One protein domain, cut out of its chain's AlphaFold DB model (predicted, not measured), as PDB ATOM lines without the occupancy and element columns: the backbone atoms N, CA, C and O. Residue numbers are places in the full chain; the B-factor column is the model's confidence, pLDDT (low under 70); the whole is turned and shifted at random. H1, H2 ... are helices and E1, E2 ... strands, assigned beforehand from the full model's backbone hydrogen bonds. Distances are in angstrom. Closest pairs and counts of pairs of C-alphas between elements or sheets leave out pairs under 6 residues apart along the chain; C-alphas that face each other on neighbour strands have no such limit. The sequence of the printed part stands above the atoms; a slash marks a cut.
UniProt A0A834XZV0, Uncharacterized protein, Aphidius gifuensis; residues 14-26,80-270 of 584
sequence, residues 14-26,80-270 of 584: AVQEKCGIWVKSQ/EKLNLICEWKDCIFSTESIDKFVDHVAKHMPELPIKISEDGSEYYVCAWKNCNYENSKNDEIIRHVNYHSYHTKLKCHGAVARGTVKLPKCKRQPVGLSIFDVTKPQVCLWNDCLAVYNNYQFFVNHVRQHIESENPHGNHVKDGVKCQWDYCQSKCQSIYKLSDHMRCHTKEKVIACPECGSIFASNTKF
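What this domain is: This is residues 14 to 26 and 80 to 270 of the 584 residues of an uncharacterized protein of Aphidius gifuensis (UniProt A0A834XZV0). A small two-stranded hairpin, E1 and E2, lies near the beginning of one long helix, H3; H2 packs on H3, and a helical hairpin, H4 and H5, meets H3 through the first residues of H4 and reaches away from it. The 204 printed residues hold, in order, H1 H2 E1 E2 H3 H4 H5 H6; the sheet E1 - E2 is antiparallel. Under half of the residues are in named elements, and these are mostly helix. The whole is compact, with a radius of gyration of the C-alphas of 18.8 A and spans of 64 by 44 by 28 A.

Where its parts are: Find C-alpha 114 at (-17.346, -51.024, -8.549), where E1, residues 114 to 116, begins; E2 is residues 122 to 125. From C-alpha 138 at (-20.884, -42.725, -14.375), H3, residues 138 to 165, runs 41.2 A. Before the sheet come H1, residues 14 to 26, 18.6 A, and H2, residues 98 to 106, 12.3 A. Later come H4, residues 200 to 214, 21.4 A, H5, residues 239 to 250, 16.1 A, and H6, residues 267 to 270, ending at (-34.569, -60.552, -38.854).

How they stand to each other: Look at N 115 and O 123, 2.8 A apart, within hydrogen-bond range between E1 and E2. The closest C-alphas of E2 and H3 are Tyr 124 and Ile 141, 6.8 A. H2 touches H3, closest at the C-alphas of Val 102 and Ser 149, 5.7 A. H4 touches H3, closest at Gln 201 and Tyr 150, 6.1 A between C-alphas, only just about perpendicular at 72 degrees. H4 and H5 touch, closest at the C-alphas of Ile 211 and Ser 243, 6.9 A. H1 is near H3; H6 is close to H3 but not clearly touching, 7.9 A between the closest C-alphas, Phe 270 and Gly 158. Every O i to N i+4 pair is within hydrogen-bond range in H1, H2 and H4, but 21 of 24 in H3 and 5 of 8 in H5.

The domain as a whole: The C-alphas farthest apart, Glu 118 and Lys 222, are 65.5 A apart. Residues 27 to 79 are not printed; C-alphas 26 and 80 are 28.4 A apart across the cut. The links E2 to H3, H3 to H4, H4 to H5 and H5 to H6 are long. The model's pLDDT is under 70 in 31 of the printed residues, among them residues 14 to 26 and 173 to 183.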
ATOM      1  N   ALA A  14     -20.989 -42.097  -2.205       50.84
ATOM      2  CA  ALA A  14     -21.010 -40.872  -3.016       50.84
ATOM      3  C   ALA A  14     -21.548 -41.114  -4.442       50.84
ATOM      4  O   ALA A  14     -22.098 -40.214  -5.083       50.84
ATOM      5  N   VAL A  15     -21.407 -42.341  -4.950       50.56
ATOM      6  CA  VAL A  15     -21.962 -42.768  -6.242       50.56
ATOM      7  C   VAL A  15     -23.453 -43.053  -6.109       50.56
ATOM      8  O   VAL A  15     -24.224 -42.630  -6.967       50.56
ATOM      9  N   GLN A  16     -23.878 -43.696  -5.017       58.41
ATOM     10  CA  GLN A  16     -25.297 -43.901  -4.708       58.41
ATOM     11  C   GLN A  16     -26.063 -42.577  -4.653       58.41
ATOM     12  O   GLN A  16     -27.177 -42.488  -5.169       58.41
ATOM     13  N   GLU A  17     -25.449 -41.528  -4.103       59.22
ATOM     14  CA  GLU A  17     -26.028 -40.186  -4.093       59.22
ATOM     15  C   GLU A  17     -26.126 -39.578  -5.500       59.22
ATOM     16  O   GLU A  17     -27.190 -39.078  -5.862       59.22
ATOM     17  N   LYS A  18     -25.082 -39.678  -6.339       59.66
ATOM     18  CA  LYS A  18     -25.115 -39.185  -7.733       59.66
ATOM     19  C   LYS A  18     -26.131 -39.935  -8.601       59.66
ATOM     20  O   LYS A  18     -26.947 -39.298  -9.269       59.66
ATOM     21  N   CYS A  19     -26.144 -41.269  -8.538       55.72
ATOM     22  CA  CYS A  19     -27.142 -42.102  -9.213       55.72
ATOM     23  C   CYS A  19     -28.552 -41.807  -8.681       55.72
ATOM     24  O   CYS A  19     -29.491 -41.696  -9.462       55.72
ATOM     25  N   GLY A  20     -28.713 -41.615  -7.369       58.53
ATOM     26  CA  GLY A  20     -29.988 -41.263  -6.746       58.53
ATOM     27  C   GLY A  20     -30.508 -39.880  -7.155       58.53
ATOM     28  O   GLY A  20     -31.710 -39.722  -7.371       58.53
ATOM     29  N   ILE A  21     -29.627 -38.886  -7.309       61.50
ATOM     30  CA  ILE A  21     -29.966 -37.564  -7.864       61.50
ATOM     31  C   ILE A  21     -30.400 -37.702  -9.327       61.50
ATOM     32  O   ILE A  21     -31.403 -37.107  -9.716       61.50
ATOM     33  N   TRP A  22     -29.706 -38.524 -10.117       62.56
ATOM     34  CA  TRP A  22     -30.079 -38.784 -11.508       62.56
ATOM     35  C   TRP A  22     -31.431 -39.503 -11.631       62.56
ATOM     36  O   TRP A  22     -32.291 -39.058 -12.383       62.56
ATOM     37  N   VAL A  23     -31.687 -40.557 -10.847       57.88
ATOM     38  CA  VAL A  23     -32.992 -41.253 -10.838       57.88
ATOM     39  C   VAL A  23     -34.123 -40.279 -10.481       57.88
ATOM     40  O   VAL A  23     -35.187 -40.301 -11.099       57.88
ATOM     41  N   LYS A  24     -33.884 -39.358  -9.536       59.34
ATOM     42  CA  LYS A  24     -34.838 -38.291  -9.190       59.34
ATOM     43  C   LYS A  24     -35.015 -37.262 -10.315       59.34
ATOM     44  O   LYS A  24     -36.136 -36.804 -10.520       59.34
ATOM     45  N   SER A  25     -33.958 -36.922 -11.058       57.06
ATOM     46  CA  SER A  25     -34.050 -36.004 -12.202       57.06
ATOM     47  C   SER A  25     -34.758 -36.635 -13.405       57.06
ATOM     48  O   SER A  25     -35.485 -35.939 -14.109       57.06
ATOM     49  N   GLN A  26     -34.654 -37.956 -13.596       49.56
ATOM     50  CA  GLN A  26     -35.481 -38.676 -14.573       49.56
ATOM     51  C   GLN A  26     -36.963 -38.668 -14.176       49.56
ATOM     52  O   GLN A  26     -37.818 -38.453 -15.029       49.56
ATOM     53  N   GLU A  80     -50.119 -58.375 -28.516       58.44
ATOM     54  CA  GLU A  80     -49.506 -59.504 -27.832       58.44
ATOM     55  C   GLU A  80     -48.749 -58.949 -26.630       58.44
ATOM     56  O   GLU A  80     -47.861 -58.110 -26.773       58.44
ATOM     57  N   LYS A  81     -49.151 -59.391 -25.435       65.00
ATOM     58  CA  LYS A  81     -48.549 -59.006 -24.157       65.00
ATOM     59  C   LYS A  81     -47.036 -59.222 -24.219       65.00
ATOM     60  O   LYS A  81     -46.579 -60.356 -24.387       65.00
ATOM     61  N   LEU A  82     -46.262 -58.146 -24.089       77.19
ATOM     62  CA  LEU A  82     -44.818 -58.251 -23.915       77.19
ATOM     63  C   LEU A  82     -44.554 -58.970 -22.586       77.19
ATOM     64  O   LEU A  82     -45.264 -58.758 -21.613       77.19
ATOM     65  N   ASN A  83     -43.549 -59.836 -22.537       85.88
ATOM     66  CA  ASN A  83     -43.070 -60.413 -21.283       85.88
ATOM     67  C   ASN A  83     -41.624 -59.962 -21.098       85.88
ATOM     68  O   ASN A  83     -40.706 -60.598 -21.618       85.88
ATOM     69  N   LEU A  84     -41.445 -58.805 -20.464       88.75
ATOM     70  CA  LEU A  84     -40.143 -58.195 -20.216       88.75
ATOM     71  C   LEU A  84     -39.601 -58.756 -18.904       88.75
ATOM     72  O   LEU A  84     -40.236 -58.601 -17.864       88.75
ATOM     73  N   ILE A  85     -38.444 -59.415 -18.955       89.06
ATOM     74  CA  ILE A  85     -37.802 -60.045 -17.795       89.06
ATOM     75  C   ILE A  85     -36.481 -59.329 -17.536       89.06
ATOM     76  O   ILE A  85     -35.687 -59.135 -18.457       89.06
ATOM     77  N   CYS A  86     -36.248 -58.934 -16.288       90.81
ATOM     78  CA  CYS A  86     -34.984 -58.343 -15.880       90.81
ATOM     79  C   CYS A  86     -33.925 -59.444 -15.764       90.81
ATOM     80  O   CYS A  86     -34.127 -60.412 -15.037       90.81
ATOM     81  N   GLU A  87     -32.799 -59.304 -16.469       88.62
ATOM     82  CA  GLU A  87     -31.669 -60.241 -16.366       88.62
ATOM     83  C   GLU A  87     -30.520 -59.666 -15.521       88.62
ATOM     84  O   GLU A  87     -29.369 -60.090 -15.655       88.62
ATOM     85  N   TRP A  88     -30.813 -58.679 -14.668       88.88
ATOM     86  CA  TRP A  88     -29.869 -58.201 -13.661       88.88
ATOM     87  C   TRP A  88     -29.568 -59.308 -12.648       88.88
ATOM     88  O   TRP A  88     -30.453 -60.103 -12.317       88.88
ATOM     89  N   LYS A  89     -28.329 -59.364 -12.152       85.00
ATOM     90  CA  LYS A  89     -27.904 -60.351 -11.152       85.00
ATOM     91  C   LYS A  89     -28.880 -60.373  -9.964       85.00
ATOM     92  O   LYS A  89     -29.197 -59.330  -9.403       85.00
ATOM     93  N   ASP A  90     -29.373 -61.565  -9.629       84.75
ATOM     94  CA  ASP A  90     -30.314 -61.828  -8.528       84.75
ATOM     95  C   ASP A  90     -31.674 -61.096  -8.618       84.75
ATOM     96  O   ASP A  90     -32.446 -61.076  -7.659       84.75
ATOM     97  N   CYS A  91     -32.027 -60.545  -9.786       89.69
ATOM     98  CA  CYS A  91     -33.325 -59.919 -10.015       89.69
ATOM     99  C   CYS A  91     -34.322 -60.885 -10.677       89.69
ATOM    100  O   CYS A  91     -34.010 -61.542 -11.664       89.69
ATOM    101  N   ILE A  92     -35.554 -60.933 -10.156       89.31
ATOM    102  CA  ILE A  92     -36.651 -61.782 -10.669       89.31
ATOM    103  C   ILE A  92     -37.832 -60.974 -11.227       89.31
ATOM    104  O   ILE A  92     -38.925 -61.507 -11.418       89.31
ATOM    105  N   PHE A  93     -37.650 -59.671 -11.441       92.38
ATOM    106  CA  PHE A  93     -38.727 -58.790 -11.879       92.38
ATOM    107  C   PHE A  93     -39.155 -59.088 -13.321       92.38
ATOM    108  O   PHE A  93     -38.318 -59.209 -14.219       92.38
ATOM    109  N   SER A  94     -40.468 -59.133 -13.549       91.19
ATOM    110  CA  SER A  94     -41.061 -59.207 -14.880       91.19
ATOM    111  C   SER A  94     -42.300 -58.323 -14.992       91.19
ATOM    112  O   SER A  94     -42.996 -58.058 -14.009       91.19
ATOM    113  N   THR A  95     -42.566 -57.813 -16.194       91.88
ATOM    114  CA  THR A  95     -43.728 -56.957 -16.451       91.88
ATOM    115  C   THR A  95     -44.156 -56.995 -17.917       91.88
ATOM    116  O   THR A  95     -43.384 -57.378 -18.796       91.88
ATOM    117  N   GLU A  96     -45.396 -56.576 -18.171       88.00
ATOM    118  CA  GLU A  96     -45.941 -56.411 -19.523       88.00
ATOM    119  C   GLU A  96     -45.771 -54.982 -20.070       88.00
ATOM    120  O   GLU A  96     -45.838 -54.784 -21.280       88.00
ATOM    121  N   SER A  97     -45.517 -53.992 -19.202       86.81
ATOM    122  CA  SER A  97     -45.397 -52.575 -19.585       86.81
ATOM    123  C   SER A  97     -43.933 -52.150 -19.671       86.81
ATOM    124  O   SER A  97     -43.153 -52.360 -18.738       86.81
ATOM    125  N   ILE A  98     -43.566 -51.527 -20.793       84.62
ATOM    126  CA  ILE A  98     -42.206 -51.035 -21.025       84.62
ATOM    127  C   ILE A  98     -41.817 -49.941 -20.033       84.62
ATOM    128  O   ILE A  98     -40.699 -49.968 -19.527       84.62
ATOM    129  N   ASP A  99     -42.736 -49.044 -19.686       83.94
ATOM    130  CA  ASP A  99     -42.442 -47.926 -18.787       83.94
ATOM    131  C   ASP A  99     -42.121 -48.441 -17.383       83.94
ATOM    132  O   ASP A  99     -41.077 -48.122 -16.813       83.94
ATOM    133  N   LYS A 100     -42.926 -49.391 -16.884       87.81
ATOM    134  CA  LYS A 100     -42.648 -50.082 -15.612       87.81
ATOM    135  C   LYS A 100     -41.316 -50.829 -15.637       87.81
ATOM    136  O   LYS A 100     -40.670 -50.959 -14.596       87.81
ATOM    137  N   PHE A 101     -40.915 -51.354 -16.795       89.12
ATOM    138  CA  PHE A 101     -39.645 -52.056 -16.951       89.12
ATOM    139  C   PHE A 101     -38.451 -51.099 -16.944       89.12
ATOM    140  O   PHE A 101     -37.466 -51.364 -16.259       89.12
ATOM    141  N   VAL A 102     -38.540 -49.978 -17.665       87.12
ATOM    142  CA  VAL A 102     -37.508 -48.930 -17.681       87.12
ATOM    143  C   VAL A 102     -37.332 -48.340 -16.280       87.12
ATOM    144  O   VAL A 102     -36.206 -48.285 -15.783       87.12
ATOM    145  N   ASP A 103     -38.433 -48.017 -15.599       86.31
ATOM    146  CA  ASP A 103     -38.417 -47.523 -14.217       86.31
ATOM    147  C   ASP A 103     -37.815 -48.536 -13.244       86.31
ATOM    148  O   ASP A 103     -37.130 -48.169 -12.287       86.31
ATOM    149  N   HIS A 104     -38.068 -49.828 -13.460       89.62
ATOM    150  CA  HIS A 104     -37.451 -50.885 -12.670       89.62
ATOM    151  C   HIS A 104     -35.939 -50.959 -12.907       89.62
ATOM    152  O   HIS A 104     -35.186 -50.986 -11.937       89.62
ATOM    153  N   VAL A 105     -35.478 -50.960 -14.162       88.38
ATOM    154  CA  VAL A 105     -34.041 -51.033 -14.476       88.38
ATOM    155  C   VAL A 105     -33.287 -49.821 -13.925       88.38
ATOM    156  O   VAL A 105     -32.184 -49.973 -13.404       88.38
ATOM    157  N   ALA A 106     -33.900 -48.636 -13.932       86.44
ATOM    158  CA  ALA A 106     -33.323 -47.437 -13.326       86.44
ATOM    159  C   ALA A 106     -33.060 -47.581 -11.810       86.44
ATOM    160  O   ALA A 106     -32.164 -46.919 -11.281       86.44
ATOM    161  N   LYS A 107     -33.778 -48.469 -11.105       87.81
ATOM    162  CA  LYS A 107     -33.559 -48.733  -9.669       87.81
ATOM    163  C   LYS A 107     -32.286 -49.524  -9.383       87.81
ATOM    164  O   LYS A 107     -31.813 -49.454  -8.258       87.81
ATOM    165  N   HIS A 108     -31.706 -50.204 -10.375       86.12
ATOM    166  CA  HIS A 108     -30.425 -50.915 -10.230       86.12
ATOM    167  C   HIS A 108     -29.206 -49.987 -10.333       86.12
ATOM    168  O   HIS A 108     -28.104 -50.364  -9.945       86.12
ATOM    169  N   MET A 109     -29.376 -48.754 -10.825       83.12
ATOM    170  CA  MET A 109     -28.270 -47.803 -11.037       83.12
ATOM    171  C   MET A 109     -27.503 -47.426  -9.756       83.12
ATOM    172  O   MET A 109     -26.280 -47.298  -9.819       83.12
ATOM    173  N   PRO A 110     -28.152 -47.229  -8.589       79.50
ATOM    174  CA  PRO A 110     -27.439 -46.983  -7.336       79.50
ATOM    175  C   PRO A 110     -26.683 -48.218  -6.816       79.50
ATOM    176  O   PRO A 110     -25.768 -48.077  -6.014       79.50
ATOM    177  N   GLU A 111     -27.041 -49.418  -7.270       76.88
ATOM    178  CA  GLU A 111     -26.473 -50.696  -6.819       76.88
ATOM    179  C   GLU A 111     -25.345 -51.200  -7.740       76.88
ATOM    180  O   GLU A 111     -24.956 -52.366  -7.680       76.88
ATOM    181  N   LEU A 112     -24.809 -50.331  -8.607       82.75
ATOM    182  CA  LEU A 112     -23.754 -50.692  -9.552       82.75
ATOM    183  C   LEU A 112     -22.479 -51.169  -8.829       82.75
ATOM    184  O   LEU A 112     -21.923 -50.414  -8.026       82.75
ATOM    185  N   PRO A 113     -21.977 -52.383  -9.132       82.38
ATOM    186  CA  PRO A 113     -20.718 -52.860  -8.577       82.38
ATOM    187  C   PRO A 113     -19.540 -52.032  -9.102       82.38
ATOM    188  O   PRO A 113     -19.506 -51.650 -10.275       82.38
ATOM    189  N   ILE A 114     -18.564 -51.773  -8.230       84.19
ATOM    190  CA  ILE A 114     -17.346 -51.024  -8.549       84.19
ATOM    191  C   ILE A 114     -16.146 -51.954  -8.408       84.19
ATOM    192  O   ILE A 114     -15.978 -52.613  -7.382       84.19
ATOM    193  N   LYS A 115     -15.309 -51.975  -9.440       84.50
ATOM    194  CA  LYS A 115     -14.014 -52.646  -9.466       84.50
ATOM    195  C   LYS A 115     -12.911 -51.596  -9.362       84.50
ATOM    196  O   LYS A 115     -12.954 -50.588 -10.062       84.50
ATOM    197  N   ILE A 116     -11.927 -51.834  -8.502       83.88
ATOM    198  CA  ILE A 116     -10.768 -50.952  -8.331       83.88
ATOM    199  C   ILE A 116      -9.574 -51.620  -9.015       83.88
ATOM    200  O   ILE A 116      -9.247 -52.763  -8.706       83.88
ATOM    201  N   SER A 117      -8.951 -50.936  -9.973       82.19
ATOM    202  CA  SER A 117      -7.724 -51.414 -10.622       82.19
ATOM    203  C   SER A 117      -6.500 -51.237  -9.722       82.19
ATOM    204  O   SER A 117      -6.520 -50.446  -8.784       82.19
ATOM    205  N   GLU A 118      -5.405 -51.922 -10.057       78.62
ATOM    206  CA  GLU A 118      -4.113 -51.811  -9.358       78.62
ATOM    207  C   GLU A 118      -3.611 -50.356  -9.266       78.62
ATOM    208  O   GLU A 118      -3.014 -49.966  -8.265       78.62
ATOM    209  N   ASP A 119      -3.955 -49.525 -10.256       76.56
ATOM    210  CA  ASP A 119      -3.642 -48.089 -10.306       76.56
ATOM    211  C   ASP A 119      -4.549 -47.211  -9.410       76.56
ATOM    212  O   ASP A 119      -4.484 -45.983  -9.464       76.56
ATOM    213  N   GLY A 120      -5.458 -47.809  -8.631       76.44
ATOM    214  CA  GLY A 120      -6.435 -47.103  -7.791       76.44
ATOM    215  C   GLY A 120      -7.604 -46.471  -8.559       76.44
ATOM    216  O   GLY A 120      -8.388 -45.725  -7.978       76.44
ATOM    217  N   SER A 121      -7.732 -46.752  -9.859       82.31
ATOM    218  CA  SER A 121      -8.841 -46.261 -10.688       82.31
ATOM    219  C   SER A 121     -10.118 -47.071 -10.449       82.31
ATOM    220  O   SER A 121     -10.084 -48.300 -10.474       82.31
ATOM    221  N   GLU A 122     -11.244 -46.383 -10.247       84.56
ATOM    222  CA  GLU A 122     -12.566 -46.990 -10.045       84.56
ATOM    223  C   GLU A 122     -13.296 -47.194 -11.385       84.56
ATOM    224  O   GLU A 122     -13.431 -46.262 -12.182       84.56
ATOM    225  N   TYR A 123     -13.806 -48.405 -11.616       83.94
ATOM    226  CA  TYR A 123     -14.598 -48.781 -12.787       83.94
ATOM    227  C   TYR A 123     -15.955 -49.326 -12.350       83.94
ATOM    228  O   TYR A 123     -16.035 -50.251 -11.545       83.94
ATOM    229  N   TYR A 124     -17.033 -48.787 -12.910       85.56
ATOM    230  CA  TYR A 124     -18.367 -49.357 -12.763       85.56
ATOM    231  C   TYR A 124     -18.503 -50.582 -13.652       85.56
ATOM    232  O   TYR A 124     -18.172 -50.512 -14.835       85.56
ATOM    233  N   VAL A 125     -19.046 -51.668 -13.111       85.62
ATOM    234  CA  VAL A 125     -19.249 -52.927 -13.832       85.62
ATOM    235  C   VAL A 125     -20.743 -53.160 -14.035       85.62
ATOM    236  O   VAL A 125     -21.546 -53.032 -13.111       85.62
ATOM    237  N   CYS A 126     -21.152 -53.503 -15.254       87.88
ATOM    238  CA  CYS A 126     -22.534 -53.882 -15.521       87.88
ATOM    239  C   CYS A 126     -22.821 -55.288 -14.968       87.88
ATOM    240  O   CYS A 126     -22.154 -56.246 -15.342       87.88
ATOM    241  N   ALA A 127     -23.855 -55.432 -14.132       88.50
ATOM    242  CA  ALA A 127     -24.270 -56.727 -13.577       88.50
ATOM    243  C   ALA A 127     -25.377 -57.425 -14.395       88.50
ATOM    244  O   ALA A 127     -26.035 -58.346 -13.904       88.50
ATOM    245  N   TRP A 128     -25.612 -56.990 -15.637       88.56
ATOM    246  CA  TRP A 128     -26.552 -57.653 -16.538       88.56
ATOM    247  C   TRP A 128     -25.984 -58.997 -17.006       88.56
ATOM    248  O   TRP A 128     -24.794 -59.117 -17.304       88.56
ATOM    249  N   LYS A 129     -26.828 -60.025 -17.106       84.25
ATOM    250  CA  LYS A 129     -26.411 -61.364 -17.538       84.25
ATOM    251  C   LYS A 129     -25.671 -61.326 -18.883       84.25
ATOM    252  O   LYS A 129     -26.175 -60.785 -19.863       84.25
ATOM    253  N   ASN A 130     -24.502 -61.969 -18.940       77.06
ATOM    254  CA  ASN A 130     -23.615 -62.016 -20.112       77.06
ATOM    255  C   ASN A 130     -23.122 -60.636 -20.600       77.06
ATOM    256  O   ASN A 130     -22.762 -60.491 -21.771       77.06
ATOM    257  N   CYS A 131     -23.100 -59.627 -19.725       84.00
ATOM    258  CA  CYS A 131     -22.524 -58.322 -20.007       84.00
ATOM    259  C   CYS A 131     -21.185 -58.152 -19.281       84.00
ATOM    260  O   CYS A 131     -21.136 -58.201 -18.059       84.00
ATOM    261  N   ASN A 132     -20.117 -57.892 -20.039       82.69
ATOM    262  CA  ASN A 132     -18.777 -57.635 -19.495       82.69
ATOM    263  C   ASN A 132     -18.386 -56.153 -19.619       82.69
ATOM    264  O   ASN A 132     -17.207 -55.829 -19.725       82.69
ATOM    265  N   TYR A 133     -19.369 -55.258 -19.721       83.69
ATOM    266  CA  TYR A 133     -19.103 -53.838 -19.914       83.69
ATOM    267  C   TYR A 133     -18.699 -53.188 -18.593       83.69
ATOM    268  O   TYR A 133     -19.432 -53.271 -17.602       83.69
ATOM    269  N   GLU A 134     -17.556 -52.510 -18.609       84.56
ATOM    270  CA  GLU A 134     -17.046 -51.717 -17.497       84.56
ATOM    271  C   GLU A 134     -16.603 -50.334 -17.984       84.56
ATOM    272  O   GLU A 134     -16.167 -50.175 -19.127       84.56
ATOM    273  N   ASN A 135     -16.771 -49.309 -17.150       84.00
ATOM    274  CA  ASN A 135     -16.417 -47.936 -17.511       84.00
ATOM    275  C   ASN A 135     -16.132 -47.091 -16.262       84.00
ATOM    276  O   ASN A 135     -16.808 -47.239 -15.247       84.00
ATOM    277  N   SER A 136     -15.164 -46.178 -16.338       81.75
ATOM    278  CA  SER A 136     -14.831 -45.257 -15.243       81.75
ATOM    279  C   SER A 136     -15.802 -44.075 -15.123       81.75
ATOM    280  O   SER A 136     -15.895 -43.437 -14.074       81.75
ATOM    281  N   LYS A 137     -16.567 -43.766 -16.178       81.38
ATOM    282  CA  LYS A 137     -17.529 -42.656 -16.192       81.38
ATOM    283  C   LYS A 137     -18.941 -43.119 -15.850       81.38
ATOM    284  O   LYS A 137     -19.513 -43.984 -16.513       81.38
ATOM    285  N   ASN A 138     -19.540 -42.437 -14.876       79.50
ATOM    286  CA  ASN A 138     -20.884 -42.725 -14.375       79.50
ATOM    287  C   ASN A 138     -21.983 -42.556 -15.448       79.50
ATOM    288  O   ASN A 138     -22.825 -43.433 -15.611       79.50
ATOM    289  N   ASP A 139     -21.942 -41.489 -16.252       79.50
ATOM    290  CA  ASP A 139     -22.966 -41.271 -17.286       79.50
ATOM    291  C   ASP A 139     -22.933 -42.344 -18.388       79.50
ATOM    292  O   ASP A 139     -23.974 -42.732 -18.917       79.50
ATOM    293  N   GLU A 140     -21.743 -42.844 -18.742       83.75
ATOM    294  CA  GLU A 140     -21.580 -43.851 -19.799       83.75
ATOM    295  C   GLU A 140     -22.118 -45.218 -19.353       83.75
ATOM    296  O   GLU A 140     -22.806 -45.888 -20.129       83.75
ATOM    297  N   ILE A 141     -21.873 -45.613 -18.095       84.19
ATOM    298  CA  ILE A 141     -22.438 -46.854 -17.543       84.19
ATOM    299  C   ILE A 141     -23.959 -46.752 -17.363       84.19
ATOM    300  O   ILE A 141     -24.667 -47.711 -17.659       84.19
ATOM    301  N   ILE A 142     -24.496 -45.588 -16.976       82.56
ATOM    302  CA  ILE A 142     -25.950 -45.386 -16.862       82.56
ATOM    303  C   ILE A 142     -26.620 -45.528 -18.231       82.56
ATOM    304  O   ILE A 142     -27.632 -46.224 -18.358       82.56
ATOM    305  N   ARG A 143     -26.063 -44.908 -19.280       84.75
ATOM    306  CA  ARG A 143     -26.573 -45.069 -20.653       84.75
ATOM    307  C   ARG A 143     -26.536 -46.527 -21.100       84.75
ATOM    308  O   ARG A 143     -27.518 -47.028 -21.647       84.75
ATOM    309  N   HIS A 144     -25.433 -47.214 -20.815       86.75
ATOM    310  CA  HIS A 144     -25.284 -48.634 -21.097       86.75
ATOM    311  C   HIS A 144     -26.355 -49.484 -20.392       86.75
ATOM    312  O   HIS A 144     -26.996 -50.314 -21.031       86.75
ATOM    313  N   VAL A 145     -26.597 -49.272 -19.096       86.69
ATOM    314  CA  VAL A 145     -27.584 -50.072 -18.354       86.69
ATOM    315  C   VAL A 145     -29.007 -49.813 -18.852       86.69
ATOM    316  O   VAL A 145     -29.757 -50.763 -19.062       86.69
ATOM    317  N   ASN A 146     -29.370 -48.556 -19.131       86.06
ATOM    318  CA  ASN A 146     -30.678 -48.226 -19.712       86.06
ATOM    319  C   ASN A 146     -30.880 -48.861 -21.098       86.06
ATOM    320  O   ASN A 146     -32.006 -49.173 -21.490       86.06
ATOM    321  N   TYR A 147     -29.797 -49.091 -21.847       87.06
ATOM    322  CA  TYR A 147     -29.873 -49.771 -23.136       87.06
ATOM    323  C   TYR A 147     -30.349 -51.223 -23.007       87.06
ATOM    324  O   TYR A 147     -31.037 -51.710 -23.905       87.06
ATOM    325  N   HIS A 148     -30.080 -51.906 -21.889       87.81
ATOM    326  CA  HIS A 148     -30.616 -53.255 -21.659       87.81
ATOM    327  C   HIS A 148     -32.143 -53.273 -21.589       87.81
ATOM    328  O   HIS A 148     -32.759 -54.241 -22.041       87.81
ATOM    329  N   SER A 149     -32.777 -52.194 -21.115       88.00
ATOM    330  CA  SER A 149     -34.238 -52.060 -21.153       88.00
ATOM    331  C   SER A 149     -34.761 -52.083 -22.588       88.00
ATOM    332  O   SER A 149     -35.662 -52.857 -22.924       88.00
ATOM    333  N   TYR A 150     -34.137 -51.284 -23.455       87.56
ATOM    334  CA  TYR A 150     -34.459 -51.223 -24.877       87.56
ATOM    335  C   TYR A 150     -34.144 -52.545 -25.594       87.56
ATOM    336  O   TYR A 150     -34.976 -53.075 -26.328       87.56
ATOM    337  N   HIS A 151     -32.981 -53.146 -25.337       88.31
ATOM    338  CA  HIS A 151     -32.590 -54.424 -25.938       88.31
ATOM    339  C   HIS A 151     -33.529 -55.566 -25.548       88.31
ATOM    340  O   HIS A 151     -33.901 -56.374 -26.399       88.31
ATOM    341  N   THR A 152     -33.965 -55.604 -24.288       89.50
ATOM    342  CA  THR A 152     -34.944 -56.586 -23.805       89.50
ATOM    343  C   THR A 152     -36.285 -56.412 -24.512       89.50
ATOM    344  O   THR A 152     -36.836 -57.408 -24.985       89.50
ATOM    345  N   LYS A 153     -36.763 -55.167 -24.703       88.56
ATOM    346  CA  LYS A 153     -37.933 -54.888 -25.560       88.56
ATOM    347  C   LYS A 153     -37.734 -55.511 -26.942       88.56
ATOM    348  O   LYS A 153     -38.545 -56.331 -27.366       88.56
ATOM    349  N   LEU A 154     -36.622 -55.219 -27.616       89.12
ATOM    350  CA  LEU A 154     -36.364 -55.744 -28.962       89.12
ATOM    351  C   LEU A 154     -36.291 -57.281 -29.019       89.12
ATOM    352  O   LEU A 154     -36.778 -57.876 -29.985       89.12
ATOM    353  N   LYS A 155     -35.719 -57.937 -27.999       89.25
ATOM    354  CA  LYS A 155     -35.695 -59.408 -27.879       89.25
ATOM    355  C   LYS A 155     -37.106 -59.981 -27.746       89.25
ATOM    356  O   LYS A 155     -37.405 -60.994 -28.379       89.25
ATOM    357  N   CYS A 156     -37.981 -59.337 -26.973       89.31
ATOM    358  CA  CYS A 156     -39.377 -59.753 -26.834       89.31
ATOM    359  C   CYS A 156     -40.139 -59.604 -28.155       89.31
ATOM    360  O   CYS A 156     -40.814 -60.547 -28.572       89.31
ATOM    361  N   HIS A 157     -39.947 -58.492 -28.874       87.88
ATOM    362  CA  HIS A 157     -40.480 -58.321 -30.232       87.88
ATOM    363  C   HIS A 157     -39.984 -59.434 -31.175       87.88
ATOM    364  O   HIS A 157     -40.770 -60.010 -31.928       87.88
ATOM    365  N   GLY A 158     -38.703 -59.808 -31.082       88.44
ATOM    366  CA  GLY A 158     -38.118 -60.929 -31.821       88.44
ATOM    367  C   GLY A 158     -38.732 -62.282 -31.490       88.44
ATOM    368  O   GLY A 158     -39.033 -63.068 -32.392       88.44
ATOM    369  N   ALA A 159     -38.945 -62.559 -30.206       88.19
ATOM    370  CA  ALA A 159     -39.581 -63.787 -29.742       88.19
ATOM    371  C   ALA A 159     -41.024 -63.905 -30.258       88.19
ATOM    372  O   ALA A 159     -41.398 -64.964 -30.771       88.19
ATOM    373  N   VAL A 160     -41.785 -62.809 -30.200       86.31
ATOM    374  CA  VAL A 160     -43.154 -62.704 -30.725       86.31
ATOM    375  C   VAL A 160     -43.188 -62.891 -32.244       86.31
ATOM    376  O   VAL A 160     -43.888 -63.768 -32.757       86.31
ATOM    377  N   ALA A 161     -42.390 -62.129 -32.995       86.44
ATOM    378  CA  ALA A 161     -42.329 -62.244 -34.454       86.44
ATOM    379  C   ALA A 161     -41.942 -63.662 -34.898       86.44
ATOM    380  O   ALA A 161     -42.562 -64.244 -35.789       86.44
ATOM    381  N   ARG A 162     -40.978 -64.276 -34.208       87.38
ATOM    382  CA  ARG A 162     -40.584 -65.656 -34.486       87.38
ATOM    383  C   ARG A 162     -41.699 -66.654 -34.179       87.38
ATOM    384  O   ARG A 162     -41.903 -67.566 -34.973       87.38
ATOM    385  N   GLY A 163     -42.399 -66.507 -33.052       82.81
ATOM    386  CA  GLY A 163     -43.496 -67.395 -32.654       82.81
ATOM    387  C   GLY A 163     -44.686 -67.322 -33.611       82.81
ATOM    388  O   GLY A 163     -45.203 -68.355 -34.033       82.81
ATOM    389  N   THR A 164     -45.058 -66.109 -34.019       79.62
ATOM    390  CA  THR A 164     -46.181 -65.859 -34.941       79.62
ATOM    391  C   THR A 164     -45.930 -66.412 -36.346       79.62
ATOM    392  O   THR A 164     -46.817 -67.040 -36.922       79.62
ATOM    393  N   VAL A 165     -44.715 -66.248 -36.877       80.50
ATOM    394  CA  VAL A 165     -44.328 -66.719 -38.225       80.50
ATOM    395  C   VAL A 165     -43.709 -68.132 -38.195       80.50
ATOM    396  O   VAL A 165     -43.398 -68.702 -39.236       80.50
ATOM    397  N   LYS A 166     -43.549 -68.735 -37.005       83.75
ATOM    398  CA  LYS A 166     -42.882 -70.035 -36.772       83.75
ATOM    399  C   LYS A 166     -41.489 -70.123 -37.410       83.75
ATOM    400  O   LYS A 166     -41.116 -71.126 -38.015       83.75
ATOM    401  N   LEU A 167     -40.711 -69.053 -37.274       85.44
ATOM    402  CA  LEU A 167     -39.349 -68.988 -37.797       85.44
ATOM    403  C   LEU A 167     -38.393 -69.893 -36.985       85.44
ATOM    404  O   LEU A 167     -38.572 -70.070 -35.777       85.44
ATOM    405  N   PRO A 168     -37.350 -70.457 -37.621       86.56
ATOM    406  CA  PRO A 168     -36.385 -71.342 -36.964       86.56
ATOM    407  C   PRO A 168     -35.593 -70.628 -35.858       86.56
ATOM    408  O   PRO A 168     -35.369 -69.413 -35.891       86.56
ATOM    409  N   LYS A 169     -35.145 -71.406 -34.865       87.69
ATOM    410  CA  LYS A 169     -34.344 -70.893 -33.746       87.69
ATOM    411  C   LYS A 169     -32.918 -70.569 -34.181       87.69
ATOM    412  O   LYS A 169     -32.330 -71.294 -34.982       87.69
ATOM    413  N   CYS A 170     -32.351 -69.509 -33.611       87.94
ATOM    414  CA  CYS A 170     -30.954 -69.181 -33.838       87.94
ATOM    415  C   CYS A 170     -30.045 -70.066 -32.981       87.94
ATOM    416  O   CYS A 170     -30.277 -70.228 -31.788       87.94
ATOM    417  N   LYS A 171     -29.021 -70.656 -33.613       84.12
ATOM    418  CA  LYS A 171     -28.026 -71.522 -32.951       84.12
ATOM    419  C   LYS A 171     -26.725 -70.788 -32.624       84.12
ATOM    420  O   LYS A 171     -25.798 -71.388 -32.087       84.12
ATOM    421  N   ARG A 172     -26.617 -69.509 -32.996       80.69
ATOM    422  CA  ARG A 172     -25.432 -68.707 -32.689       80.69
ATOM    423  C   ARG A 172     -25.377 -68.472 -31.185       80.69
ATOM    424  O   ARG A 172     -26.399 -68.151 -30.583       80.69
ATOM    425  N   GLN A 173     -24.186 -68.609 -30.610       68.56
ATOM    426  CA  GLN A 173     -23.955 -68.195 -29.231       68.56
ATOM    427  C   GLN A 173     -24.312 -66.707 -29.078       68.56
ATOM    428  O   GLN A 173     -24.200 -65.960 -30.062       68.56
ATOM    429  N   PRO A 174     -24.727 -66.266 -27.878       66.38
ATOM    430  CA  PRO A 174     -24.735 -64.853 -27.546       66.38
ATOM    431  C   PRO A 174     -23.291 -64.373 -27.684       66.38
ATOM    432  O   PRO A 174     -22.458 -64.580 -26.809       66.38
ATOM    433  N   VAL A 175     -22.960 -63.802 -28.842       54.81
ATOM    434  CA  VAL A 175     -21.759 -62.976 -28.967       54.81
ATOM    435  C   VAL A 175     -21.927 -61.897 -27.899       54.81
ATOM    436  O   VAL A 175     -23.063 -61.470 -27.712       54.81
ATOM    437  N   GLY A 176     -20.864 -61.522 -27.176       51.94
ATOM    438  CA  GLY A 176     -20.878 -60.516 -26.098       51.94
ATOM    439  C   GLY A 176     -21.384 -59.146 -26.569       51.94
ATOM    440  O   GLY A 176     -20.630 -58.191 -26.713       51.94
ATOM    441  N   LEU A 177     -22.671 -59.078 -26.880       53.78
ATOM    442  CA  LEU A 177     -23.372 -58.023 -27.586       53.78
ATOM    443  C   LEU A 177     -23.994 -57.124 -26.537       53.78
ATOM    444  O   LEU A 177     -25.211 -57.034 -26.401       53.78
ATOM    445  N   SER A 178     -23.107 -56.460 -25.815       44.78
ATOM    446  CA  SER A 178     -23.448 -55.334 -24.955       44.78
ATOM    447  C   SER A 178     -22.667 -54.088 -25.363       44.78
ATOM    448  O   SER A 178     -22.428 -53.206 -24.547       44.78
ATOM    449  N   ILE A 179     -22.238 -54.013 -26.625       51.00
ATOM    450  CA  ILE A 179     -21.555 -52.839 -27.165       51.00
ATOM    451  C   ILE A 179     -22.362 -52.344 -28.360       51.00
ATOM    452  O   ILE A 179     -21.989 -52.498 -29.521       51.00
ATOM    453  N   PHE A 180     -23.529 -51.777 -28.062       54.53
ATOM    454  CA  PHE A 180     -23.933 -50.601 -28.816       54.53
ATOM    455  C   PHE A 180     -23.027 -49.465 -28.337       54.53
ATOM    456  O   PHE A 180     -22.755 -49.365 -27.138       54.53
ATOM    457  N   ASP A 181     -22.542 -48.634 -29.252       54.16
ATOM    458  CA  ASP A 181     -21.772 -47.439 -28.915       54.16
ATOM    459  C   ASP A 181     -22.716 -46.382 -28.308       54.16
ATOM    460  O   ASP A 181     -23.063 -45.381 -28.928       54.16
ATOM    461  N   VAL A 182     -23.219 -46.641 -27.093       60.31
ATOM    462  CA  VAL A 182     -24.051 -45.698 -26.320       60.31
ATOM    463  C   VAL A 182     -23.162 -44.655 -25.621       60.31
ATOM    464  O   VAL A 182     -23.590 -43.987 -24.677       60.31
ATOM    465  N   THR A 183     -21.899 -44.504 -26.037       60.53
ATOM    466  CA  THR A 183     -20.938 -43.614 -25.367       60.53
ATOM    467  C   THR A 183     -21.328 -42.148 -25.496       60.53
ATOM    468  O   THR A 183     -20.888 -41.346 -24.679       60.53
ATOM    469  N   LYS A 184     -22.214 -41.781 -26.431       77.94
ATOM    470  CA  LYS A 184     -22.691 -40.405 -26.607       77.94
ATOM    471  C   LYS A 184     -24.158 -40.236 -26.178       77.94
ATOM    472  O   LYS A 184     -24.990 -41.093 -26.502       77.94
ATOM    473  N   PRO A 185     -24.495 -39.141 -25.469       81.00
ATOM    474  CA  PRO A 185     -25.881 -38.732 -25.266       81.00
ATOM    475  C   PRO A 185     -26.609 -38.577 -26.605       81.00
ATOM    476  O   PRO A 185     -26.012 -38.142 -27.591       81.00
ATOM    477  N   GLN A 186     -27.891 -38.933 -26.640       86.50
ATOM    478  CA  GLN A 186     -28.716 -38.780 -27.836       86.50
ATOM    479  C   GLN A 186     -29.303 -37.372 -27.863       86.50
ATOM    480  O   GLN A 186     -29.890 -36.945 -26.871       86.50
ATOM    481  N   VAL A 187     -29.136 -36.658 -28.975       88.25
ATOM    482  CA  VAL A 187     -29.595 -35.271 -29.126       88.25
ATOM    483  C   VAL A 187     -30.654 -35.208 -30.218       88.25
ATOM    484  O   VAL A 187     -30.441 -35.716 -31.321       88.25
ATOM    485  N   CYS A 188     -31.799 -34.605 -29.908       91.25
ATOM    486  CA  CYS A 188     -32.846 -34.336 -30.885       91.25
ATOM    487  C   CYS A 188     -32.485 -33.101 -31.714       91.25
ATOM    488  O   CYS A 188     -32.243 -32.033 -31.156       91.25
ATOM    489  N   LEU A 189     -32.469 -33.241 -33.041       90.81
ATOM    490  CA  LEU A 189     -32.207 -32.139 -33.977       90.81
ATOM    491  C   LEU A 189     -33.452 -31.791 -34.807       90.81
ATOM    492  O   LEU A 189     -33.343 -31.308 -35.929       90.81
ATOM    493  N   TRP A 190     -34.641 -32.090 -34.288       89.56
ATOM    494  CA  TRP A 190     -35.903 -31.700 -34.908       89.56
ATOM    495  C   TRP A 190     -36.198 -30.229 -34.596       89.56
ATOM    496  O   TRP A 190     -36.320 -29.906 -33.419       89.56
ATOM    497  N   ASN A 191     -36.300 -29.351 -35.602       87.12
ATOM    498  CA  ASN A 191     -36.596 -27.911 -35.438       87.12
ATOM    499  C   ASN A 191     -35.874 -27.245 -34.244       87.12
ATOM    500  O   ASN A 191     -36.518 -26.643 -33.386       87.12
ATOM    501  N   ASP A 192     -34.554 -27.403 -34.131       83.81
ATOM    502  CA  ASP A 192     -33.773 -26.821 -33.025       83.81
ATOM    503  C   ASP A 192     -34.226 -27.247 -31.608       83.81
ATOM    504  O   ASP A 192     -33.964 -26.552 -30.626       83.81
ATOM    505  N   CYS A 193     -34.878 -28.407 -31.464       88.12
ATOM    506  CA  CYS A 193     -35.312 -28.928 -30.166       88.12
ATOM    507  C   CYS A 193     -34.140 -29.097 -29.182       88.12
ATOM    508  O   CYS A 193     -34.258 -28.752 -28.007       88.12
ATOM    509  N   LEU A 194     -33.008 -29.633 -29.655       89.12
ATOM    510  CA  LEU A 194     -31.755 -29.812 -28.905       89.12
ATOM    511  C   LEU A 194     -31.893 -30.584 -27.576       89.12
ATOM    512  O   LEU A 194     -30.987 -30.561 -26.740       89.12
ATOM    513  N   ALA A 195     -32.999 -31.307 -27.379       86.50
ATOM    514  CA  ALA A 195     -33.228 -32.107 -26.185       86.50
ATOM    515  C   ALA A 195     -32.228 -33.271 -26.104       86.50
ATOM    516  O   ALA A 195     -32.003 -33.989 -27.083       86.50
ATOM    517  N   VAL A 196     -31.632 -33.463 -24.922       86.62
ATOM    518  CA  VAL A 196     -30.579 -34.456 -24.671       86.62
ATOM    519  C   VAL A 196     -31.107 -35.593 -23.801       86.62
ATOM    520  O   VAL A 196     -31.643 -35.364 -22.719       86.62
ATOM    521  N   TYR A 197     -30.890 -36.831 -24.243       83.75
ATOM    522  CA  TYR A 197     -31.375 -38.043 -23.589       83.75
ATOM    523  C   TYR A 197     -30.245 -39.036 -23.309       83.75
ATOM    524  O   TYR A 197     -29.437 -39.370 -24.180       83.75
ATOM    525  N   ASN A 198     -30.237 -39.572 -22.086       80.56
ATOM    526  CA  ASN A 198     -29.387 -40.702 -21.691       80.56
ATOM    527  C   ASN A 198     -30.088 -42.059 -21.875       80.56
ATOM    528  O   ASN A 198     -29.430 -43.094 -21.959       80.56
ATOM    529  N   ASN A 199     -31.418 -42.073 -21.959       81.94
ATOM    530  CA  ASN A 199     -32.184 -43.277 -22.250       81.94
ATOM    531  C   ASN A 199     -32.621 -43.270 -23.720       81.94
ATOM    532  O   ASN A 199     -33.335 -42.372 -24.165       81.94
ATOM    533  N   TYR A 200     -32.202 -44.296 -24.461       84.50
ATOM    534  CA  TYR A 200     -32.499 -44.424 -25.885       84.50
ATOM    535  C   TYR A 200     -34.003 -44.565 -26.175       84.50
ATOM    536  O   TYR A 200     -34.499 -44.009 -27.152       84.50
ATOM    537  N   GLN A 201     -34.755 -45.252 -25.308       84.38
ATOM    538  CA  GLN A 201     -36.202 -45.413 -25.475       84.38
ATOM    539  C   GLN A 201     -36.930 -44.070 -25.353       84.38
ATOM    540  O   GLN A 201     -37.831 -43.786 -26.139       84.38
ATOM    541  N   PHE A 202     -36.519 -43.229 -24.401       85.94
ATOM    542  CA  PHE A 202     -37.097 -41.895 -24.237       85.94
ATOM    543  C   PHE A 202     -36.745 -40.971 -25.397       85.94
ATOM    544  O   PHE A 202     -37.621 -40.257 -25.870       85.94
ATOM    545  N   PHE A 203     -35.514 -41.045 -25.908       88.19
ATOM    546  CA  PHE A 203     -35.116 -40.312 -27.110       88.19
ATOM    547  C   PHE A 203     -36.019 -40.639 -28.306       88.19
ATOM    548  O   PHE A 203     -36.578 -39.742 -28.929       88.19
ATOM    549  N   VAL A 204     -36.206 -41.928 -28.599       86.62
ATOM    550  CA  VAL A 204     -37.065 -42.375 -29.704       86.62
ATOM    551  C   VAL A 204     -38.519 -41.941 -29.494       86.62
ATOM    552  O   VAL A 204     -39.155 -41.457 -30.429       86.62
ATOM    553  N   ASN A 205     -39.049 -42.080 -28.275       86.88
ATOM    554  CA  ASN A 205     -40.419 -41.666 -27.962       86.88
ATOM    555  C   ASN A 205     -40.607 -40.153 -28.118       86.88
ATOM    556  O   ASN A 205     -41.615 -39.720 -28.665       86.88
ATOM    557  N   HIS A 206     -39.629 -39.358 -27.694       89.00
ATOM    558  CA  HIS A 206     -39.636 -37.912 -27.877       89.00
ATOM    559  C   HIS A 206     -39.644 -37.518 -29.362       89.00
ATOM    560  O   HIS A 206     -40.464 -36.706 -29.778       89.00
ATOM    561  N   VAL A 207     -38.800 -38.142 -30.191       88.12
ATOM    562  CA  VAL A 207     -38.819 -37.889 -31.643       88.12
ATOM    563  C   VAL A 207     -40.174 -38.275 -32.248       88.12
ATOM    564  O   VAL A 207     -40.698 -37.547 -33.085       88.12
ATOM    565  N   ARG A 208     -40.791 -39.374 -31.793       88.31
ATOM    566  CA  ARG A 208     -42.137 -39.773 -32.236       88.31
ATOM    567  C   ARG A 208     -43.204 -38.736 -31.876       88.31
ATOM    568  O   ARG A 208     -44.070 -38.467 -32.701       88.31
ATOM    569  N   GLN A 209     -43.107 -38.100 -30.707       87.69
ATOM    570  CA  GLN A 209     -44.036 -37.037 -30.311       87.69
ATOM    571  C   GLN A 209     -44.007 -35.851 -31.277       87.69
ATOM    572  O   GLN A 209     -45.071 -35.335 -31.610       87.69
ATOM    573  N   HIS A 210     -42.840 -35.448 -31.788       87.62
ATOM    574  CA  HIS A 210     -42.767 -34.416 -32.831       87.62
ATOM    575  C   HIS A 210     -43.512 -34.839 -34.105       87.62
ATOM    576  O   HIS A 210     -44.283 -34.069 -34.674       87.62
ATOM    577  N   ILE A 211     -43.346 -36.094 -34.528       85.56
ATOM    578  CA  ILE A 211     -44.013 -36.625 -35.724       85.56
ATOM    579  C   ILE A 211     -45.533 -36.619 -35.544       85.56
ATOM    580  O   ILE A 211     -46.248 -36.201 -36.451       85.56
ATOM    581  N   GLU A 212     -46.027 -37.063 -34.390       83.69
ATOM    582  CA  GLU A 212     -47.460 -37.214 -34.126       83.69
ATOM    583  C   GLU A 212     -48.159 -35.890 -33.801       83.69
ATOM    584  O   GLU A 212     -49.280 -35.679 -34.254       83.69
ATOM    585  N   SER A 213     -47.519 -34.996 -33.043       81.50
ATOM    586  CA  SER A 213     -48.152 -33.756 -32.568       81.50
ATOM    587  C   SER A 213     -48.045 -32.588 -33.548       81.50
ATOM    588  O   SER A 213     -48.945 -31.749 -33.590       81.50
ATOM    589  N   GLU A 214     -46.984 -32.526 -34.359       78.94
ATOM    590  CA  GLU A 214     -46.718 -31.377 -35.236       78.94
ATOM    591  C   GLU A 214     -47.190 -31.594 -36.684       78.94
ATOM    592  O   GLU A 214     -47.158 -30.656 -37.482       78.94
ATOM    593  N   ASN A 215     -47.647 -32.803 -37.048       78.88
ATOM    594  CA  ASN A 215     -47.978 -33.146 -38.435       78.88
ATOM    595  C   ASN A 215     -49.427 -33.627 -38.616       78.88
ATOM    596  O   ASN A 215     -49.965 -34.344 -37.773       78.88
ATOM    597  N   PRO A 216     -50.070 -33.294 -39.753       71.25
ATOM    598  CA  PRO A 216     -51.446 -33.691 -40.017       71.25
ATOM    599  C   PRO A 216     -51.573 -35.211 -40.170       71.25
ATOM    600  O   PRO A 216     -50.887 -35.831 -40.987       71.25
ATOM    601  N   HIS A 217     -52.501 -35.812 -39.423       67.62
ATOM    602  CA  HIS A 217     -52.761 -37.245 -39.504       67.62
ATOM    603  C   HIS A 217     -53.401 -37.646 -40.840       67.62
ATOM    604  O   HIS A 217     -54.402 -37.072 -41.270       67.62
ATOM    605  N   GLY A 218     -52.846 -38.674 -41.491       63.69
ATOM    606  CA  GLY A 218     -53.424 -39.245 -42.706       63.69
ATOM    607  C   GLY A 218     -52.450 -40.063 -43.555       63.69
ATOM    608  O   GLY A 218     -51.239 -39.835 -43.562       63.69
ATOM    609  N   ASN A 219     -53.006 -41.010 -44.319       64.19
ATOM    610  CA  ASN A 219     -52.256 -41.851 -45.262       64.19
ATOM    611  C   ASN A 219     -51.838 -41.114 -46.544       64.19
ATOM    612  O   ASN A 219     -50.891 -41.536 -47.199       64.19
ATOM    613  N   HIS A 220     -52.536 -40.032 -46.899       67.62
ATOM    614  CA  HIS A 220     -52.260 -39.224 -48.086       67.62
ATOM    615  C   HIS A 220     -52.397 -37.742 -47.740       67.62
ATOM    616  O   HIS A 220     -53.489 -37.173 -47.802       67.62
ATOM    617  N   VAL A 221     -51.286 -37.116 -47.356       73.94
ATOM    618  CA  VAL A 221     -51.230 -35.668 -47.121       73.94
ATOM    619  C   VAL A 221     -50.978 -34.992 -48.469       73.94
ATOM    620  O   VAL A 221     -49.955 -35.261 -49.096       73.94
ATOM    621  N   LYS A 222     -51.910 -34.144 -48.938       63.94
ATOM    622  CA  LYS A 222     -51.882 -33.539 -50.292       63.94
ATOM    623  C   LYS A 222     -50.560 -32.838 -50.615       63.94
ATOM    624  O   LYS A 222     -50.062 -32.971 -51.726       63.94
ATOM    625  N   ASP A 223     -49.972 -32.176 -49.625       73.12
ATOM    626  CA  ASP A 223     -48.712 -31.452 -49.776       73.12
ATOM    627  C   ASP A 223     -47.502 -32.221 -49.251       73.12
ATOM    628  O   ASP A 223     -46.418 -31.651 -49.236       73.12
ATOM    629  N   GLY A 224     -47.651 -33.492 -48.861       80.00
ATOM    630  CA  GLY A 224     -46.626 -34.296 -48.192       80.00
ATOM    631  C   GLY A 224     -46.182 -33.731 -46.836       80.00
ATOM    632  O   GLY A 224     -46.384 -32.565 -46.514       80.00
ATOM    633  N   VAL A 225     -45.547 -34.570 -46.027       84.88
ATOM    634  CA  VAL A 225     -44.983 -34.202 -44.727       84.88
ATOM    635  C   VAL A 225     -43.475 -34.026 -44.888       84.88
ATOM    636  O   VAL A 225     -42.788 -34.943 -45.339       84.88
ATOM    637  N   LYS A 226     -42.955 -32.834 -44.584       87.31
ATOM    638  CA  LYS A 226     -41.514 -32.552 -44.661       87.31
ATOM    639  C   LYS A 226     -40.824 -33.015 -43.383       87.31
ATOM    640  O   LYS A 226     -41.339 -32.788 -42.294       87.31
ATOM    641  N   CYS A 227     -39.655 -33.627 -43.527       90.44
ATOM    642  CA  CYS A 227     -38.769 -33.864 -42.400       90.44
ATOM    643  C   CYS A 227     -38.206 -32.522 -41.919       90.44
ATOM    644  O   CYS A 227     -37.773 -31.704 -42.728       90.44
ATOM    645  N   GLN A 228     -38.243 -32.308 -40.610       88.88
ATOM    646  CA  GLN A 228     -37.760 -31.099 -39.938       88.88
ATOM    647  C   GLN A 228     -36.480 -31.364 -39.136       88.88
ATOM    648  O   GLN A 228     -36.094 -30.591 -38.262       88.88
ATOM    649  N   TRP A 229     -35.825 -32.489 -39.417       91.75
ATOM    650  CA  TRP A 229     -34.516 -32.781 -38.863       91.75
ATOM    651  C   TRP A 229     -33.460 -31.882 -39.500       91.75
ATOM    652  O   TRP A 229     -33.495 -31.649 -40.712       91.75
ATOM    653  N   ASP A 230     -32.506 -31.428 -38.694       89.25
ATOM    654  CA  ASP A 230     -31.425 -30.566 -39.156       89.25
ATOM    655  C   ASP A 230     -30.680 -31.189 -40.352       89.25
ATOM    656  O   ASP A 230     -30.392 -32.393 -40.389       89.25
ATOM    657  N   TYR A 231     -30.433 -30.360 -41.366       85.81
ATOM    658  CA  TYR A 231     -29.863 -30.730 -42.669       85.81
ATOM    659  C   TYR A 231     -30.617 -31.817 -43.467       85.81
ATOM    660  O   TYR A 231     -30.065 -32.358 -44.430       85.81
ATOM    661  N   CYS A 232     -31.876 -32.139 -43.139       90.69
ATOM    662  CA  CYS A 232     -32.689 -33.081 -43.913       90.69
ATOM    663  C   CYS A 232     -33.679 -32.368 -44.842       90.69
ATOM    664  O   CYS A 232     -34.497 -31.563 -44.413       90.69
ATOM    665  N   GLN A 233     -33.653 -32.713 -46.134       89.12
ATOM    666  CA  GLN A 233     -34.576 -32.164 -47.143       89.12
ATOM    667  C   GLN A 233     -35.676 -33.157 -47.558       89.12
ATOM    668  O   GLN A 233     -36.404 -32.934 -48.527       89.12
ATOM    669  N   SER A 234     -35.797 -34.277 -46.842       87.88
ATOM    670  CA  SER A 234     -36.705 -35.362 -47.215       87.88
ATOM    671  C   SER A 234     -38.169 -34.963 -47.055       87.88
ATOM    672  O   SER A 234     -38.565 -34.310 -46.088       87.88
ATOM    673  N   LYS A 235     -38.999 -35.405 -48.002       89.69
ATOM    674  CA  LYS A 235     -40.444 -35.179 -48.005       89.69
ATOM    675  C   LYS A 235     -41.170 -36.505 -48.197       89.69
ATOM    676  O   LYS A 235     -40.957 -37.201 -49.186       89.69
ATOM    677  N   CYS A 236     -42.041 -36.844 -47.258       85.50
ATOM    678  CA  CYS A 236     -42.782 -38.100 -47.225       85.50
ATOM    679  C   CYS A 236     -44.250 -37.875 -47.605       85.50
ATOM    680  O   CYS A 236     -44.793 -36.789 -47.440       85.50
ATOM    681  N   GLN A 237     -44.926 -38.901 -48.117       81.19
ATOM    682  CA  GLN A 237     -46.331 -38.788 -48.548       81.19
ATOM    683  C   GLN A 237     -47.339 -38.992 -47.399       81.19
ATOM    684  O   GLN A 237     -48.517 -38.655 -47.530       81.19
ATOM    685  N   SER A 238     -46.877 -39.538 -46.271       82.62
ATOM    686  CA  SER A 238     -47.677 -39.822 -45.078       82.62
ATOM    687  C   SER A 238     -46.834 -39.715 -43.809       82.62
ATOM    688  O   SER A 238     -45.602 -39.820 -43.865       82.62
ATOM    689  N   ILE A 239     -47.504 -39.579 -42.661       81.19
ATOM    690  CA  ILE A 239     -46.856 -39.586 -41.340       81.19
ATOM    691  C   ILE A 239     -46.135 -40.913 -41.056       81.19
ATOM    692  O   ILE A 239     -45.080 -40.916 -40.437       81.19
ATOM    693  N   TYR A 240     -46.645 -42.037 -41.572       81.56
ATOM    694  CA  TYR A 240     -46.034 -43.357 -41.381       81.56
ATOM    695  C   TYR A 240     -44.718 -43.478 -42.144       81.56
ATOM    696  O   TYR A 240     -43.725 -43.953 -41.607       81.56
ATOM    697  N   LYS A 241     -44.675 -42.966 -43.381       83.56
ATOM    698  CA  LYS A 241     -43.434 -42.915 -44.162       83.56
ATOM    699  C   LYS A 241     -42.423 -41.938 -43.567       83.56
ATOM    700  O   LYS A 241     -41.229 -42.204 -43.649       83.56
ATOM    701  N   LEU A 242     -42.886 -40.853 -42.942       84.62
ATOM    702  CA  LEU A 242     -42.014 -39.979 -42.159       84.62
ATOM    703  C   LEU A 242     -41.468 -40.707 -40.921       84.62
ATOM    704  O   LEU A 242     -40.267 -40.668 -40.690       84.62
ATOM    705  N   SER A 243     -42.308 -41.432 -40.179       84.81
ATOM    706  CA  SER A 243     -41.875 -42.264 -39.047       84.81
ATOM    707  C   SER A 243     -40.832 -43.302 -39.457       84.81
ATOM    708  O   SER A 243     -39.838 -43.496 -38.758       84.81
ATOM    709  N   ASP A 244     -41.006 -43.935 -40.616       83.31
ATOM    710  CA  ASP A 244     -40.020 -44.860 -41.172       83.31
ATOM    711  C   ASP A 244     -38.713 -44.149 -41.530       83.31
ATOM    712  O   ASP A 244     -37.633 -44.623 -41.175       83.31
ATOM    713  N   HIS A 245     -38.816 -42.990 -42.182       85.75
ATOM    714  CA  HIS A 245     -37.678 -42.146 -42.527       85.75
ATOM    715  C   HIS A 245     -36.889 -41.718 -41.284       85.75
ATOM    716  O   HIS A 245     -35.665 -41.798 -41.299       85.75
ATOM    717  N   MET A 246     -37.550 -41.372 -40.174       87.88
ATOM    718  CA  MET A 246     -36.869 -40.920 -38.954       87.88
ATOM    719  C   MET A 246     -35.869 -41.929 -38.386       87.88
ATOM    720  O   MET A 246     -34.897 -41.525 -37.742       87.88
ATOM    721  N   ARG A 247     -36.009 -43.220 -38.708       86.94
ATOM    722  CA  ARG A 247     -35.028 -44.256 -38.352       86.94
ATOM    723  C   ARG A 247     -33.638 -43.996 -38.952       86.94
ATOM    724  O   ARG A 247     -32.642 -44.456 -38.388       86.94
ATOM    725  N   CYS A 248     -33.516 -43.239 -40.050       86.56
ATOM    726  CA  CYS A 248     -32.210 -42.867 -40.610       86.56
ATOM    727  C   CYS A 248     -31.450 -41.865 -39.732       86.56
ATOM    728  O   CYS A 248     -30.213 -41.895 -39.719       86.56
ATOM    729  N   HIS A 249     -32.174 -41.035 -38.977       87.19
ATOM    730  CA  HIS A 249     -31.628 -40.050 -38.047       87.19
ATOM    731  C   HIS A 249     -31.413 -40.652 -36.658       87.19
ATOM    732  O   HIS A 249     -30.309 -40.586 -36.125       87.19
ATOM    733  N   THR A 250     -32.428 -41.321 -36.108       84.38
ATOM    734  CA  THR A 250     -32.373 -41.899 -34.753       84.38
ATOM    735  C   THR A 250     -31.538 -43.177 -34.671       84.38
ATOM    736  O   THR A 250     -31.191 -43.620 -33.575       84.38
ATOM    737  N   LYS A 251     -31.229 -43.796 -35.821       86.56
ATOM    738  CA  LYS A 251     -30.602 -45.126 -35.945       86.56
ATOM    739  C   LYS A 251     -31.387 -46.238 -35.237       86.56
ATOM    740  O   LYS A 251     -30.812 -47.280 -34.902       86.56
ATOM    741  N   GLU A 252     -32.693 -46.029 -35.060       85.00
ATOM    742  CA  GLU A 252     -33.592 -46.950 -34.372       85.00
ATOM    743  C   GLU A 252     -33.589 -48.334 -35.006       85.00
ATOM    744  O   GLU A 252     -33.586 -48.516 -36.230       85.00
ATOM    745  N   LYS A 253     -33.568 -49.335 -34.130       85.25
ATOM    746  CA  LYS A 253     -33.698 -50.734 -34.494       85.25
ATOM    747  C   LYS A 253     -35.040 -51.253 -34.007       85.25
ATOM    748  O   LYS A 253     -35.518 -50.878 -32.950       85.25
ATOM    749  N   VAL A 254     -35.651 -52.146 -34.768       85.38
ATOM    750  CA  VAL A 254     -37.051 -52.523 -34.512       85.38
ATOM    751  C   VAL A 254     -37.191 -53.887 -33.852       85.38
ATOM    752  O   VAL A 254     -38.214 -54.176 -33.239       85.38
ATOM    753  N   ILE A 255     -36.172 -54.744 -33.962       87.81
ATOM    754  CA  ILE A 255     -36.273 -56.135 -33.522       87.81
ATOM    755  C   ILE A 255     -34.898 -56.733 -33.215       87.81
ATOM    756  O   ILE A 255     -33.907 -56.390 -33.864       87.81
ATOM    757  N   ALA A 256     -34.824 -57.649 -32.249       89.88
ATOM    758  CA  ALA A 256     -33.598 -58.374 -31.920       89.88
ATOM    759  C   ALA A 256     -33.840 -59.879 -31.790       89.88
ATOM    760  O   ALA A 256     -34.910 -60.324 -31.387       89.88
ATOM    761  N   CYS A 257     -32.834 -60.687 -32.115       90.12
ATOM    762  CA  CYS A 257     -32.914 -62.131 -31.946       90.12
ATOM    763  C   CYS A 257     -32.876 -62.507 -30.455       90.12
ATOM    764  O   CYS A 257     -31.918 -62.132 -29.774       90.12
ATOM    765  N   PRO A 258     -33.855 -63.282 -29.947       88.31
ATOM    766  CA  PRO A 258     -33.917 -63.633 -28.529       88.31
ATOM    767  C   PRO A 258     -32.767 -64.544 -28.074       88.31
ATOM    768  O   PRO A 258     -32.397 -64.492 -26.908       88.31
ATOM    769  N   GLU A 259     -32.174 -65.353 -28.964       87.12
ATOM    770  CA  GLU A 259     -31.058 -66.239 -28.596       87.12
ATOM    771  C   GLU A 259     -29.691 -65.558 -28.690       87.12
ATOM    772  O   GLU A 259     -28.923 -65.582 -27.733       87.12
ATOM    773  N   CYS A 260     -29.364 -64.962 -29.841       85.94
ATOM    774  CA  CYS A 260     -28.025 -64.416 -30.068       85.94
ATOM    775  C   CYS A 260     -27.913 -62.919 -29.765       85.94
ATOM    776  O   CYS A 260     -26.819 -62.379 -29.860       85.94
ATOM    777  N   GLY A 261     -29.017 -62.224 -29.468       84.94
ATOM    778  CA  GLY A 261     -29.026 -60.793 -29.150       84.94
ATOM    779  C   GLY A 261     -28.743 -59.855 -30.329       84.94
ATOM    780  O   GLY A 261     -28.709 -58.644 -30.132       84.94
ATOM    781  N   SER A 262     -28.552 -60.375 -31.550       87.19
ATOM    782  CA  SER A 262     -28.326 -59.551 -32.748       87.19
ATOM    783  C   SER A 262     -29.531 -58.657 -33.035       87.19
ATOM    784  O   SER A 262     -30.666 -59.123 -32.972       87.19
ATOM    785  N   ILE A 263     -29.277 -57.397 -33.383       87.44
ATOM    786  CA  ILE A 263     -30.298 -56.358 -33.538       87.44
ATOM    787  C   ILE A 263     -30.459 -55.991 -35.022       87.44
ATOM    788  O   ILE A 263     -29.470 -55.886 -35.749       87.44
ATOM    789  N   PHE A 264     -31.694 -55.768 -35.480       86.56
ATOM    790  CA  PHE A 264     -32.031 -55.527 -36.886       86.56
ATOM    791  C   PHE A 264     -32.873 -54.259 -37.071       86.56
ATOM    792  O   PHE A 264     -33.720 -53.918 -36.249       86.56
ATOM    793  N   ALA A 265     -32.633 -53.558 -38.183       84.12
ATOM    794  CA  ALA A 265     -33.355 -52.333 -38.541       84.12
ATOM    795  C   ALA A 265     -34.736 -52.592 -39.175       84.12
ATOM    796  O   ALA A 265     -35.558 -51.684 -39.217       84.12
ATOM    797  N   SER A 266     -34.994 -53.820 -39.641       82.69
ATOM    798  CA  SER A 266     -36.271 -54.228 -40.237       82.69
ATOM    799  C   SER A 266     -36.615 -55.687 -39.929       82.69
ATOM    800  O   SER A 266     -35.722 -56.516 -39.695       82.69
ATOM    801  N   ASN A 267     -37.912 -56.011 -39.982       82.00
ATOM    802  CA  ASN A 267     -38.424 -57.374 -39.798       82.00
ATOM    803  C   ASN A 267     -37.879 -58.335 -40.861       82.00
ATOM    804  O   ASN A 267     -37.464 -59.448 -40.540       82.00
ATOM    805  N   THR A 268     -37.757 -57.884 -42.110       83.69
ATOM    806  CA  THR A 268     -37.211 -58.679 -43.221       83.69
ATOM    807  C   THR A 268     -35.793 -59.169 -42.939       83.69
ATOM    808  O   THR A 268     -35.479 -60.341 -43.153       83.69
ATOM    809  N   LYS A 269     -34.926 -58.306 -42.392       86.06
ATOM    810  CA  LYS A 269     -33.546 -58.690 -42.054       86.06
ATOM    811  C   LYS A 269     -33.504 -59.686 -40.894       86.06
ATOM    812  O   LYS A 269     -32.668 -60.591 -40.906       86.06
ATOM    813  N   PHE A 270     -34.416 -59.569 -39.929       88.06
ATOM    814  CA  PHE A 270     -34.569 -60.552 -38.854       88.06
ATOM    815  C   PHE A 270     -35.089 -61.904 -39.369       88.06
ATOM    816  O   PHE A 270     -34.543 -62.952 -39.017       88.06
TER     817      PHE A 270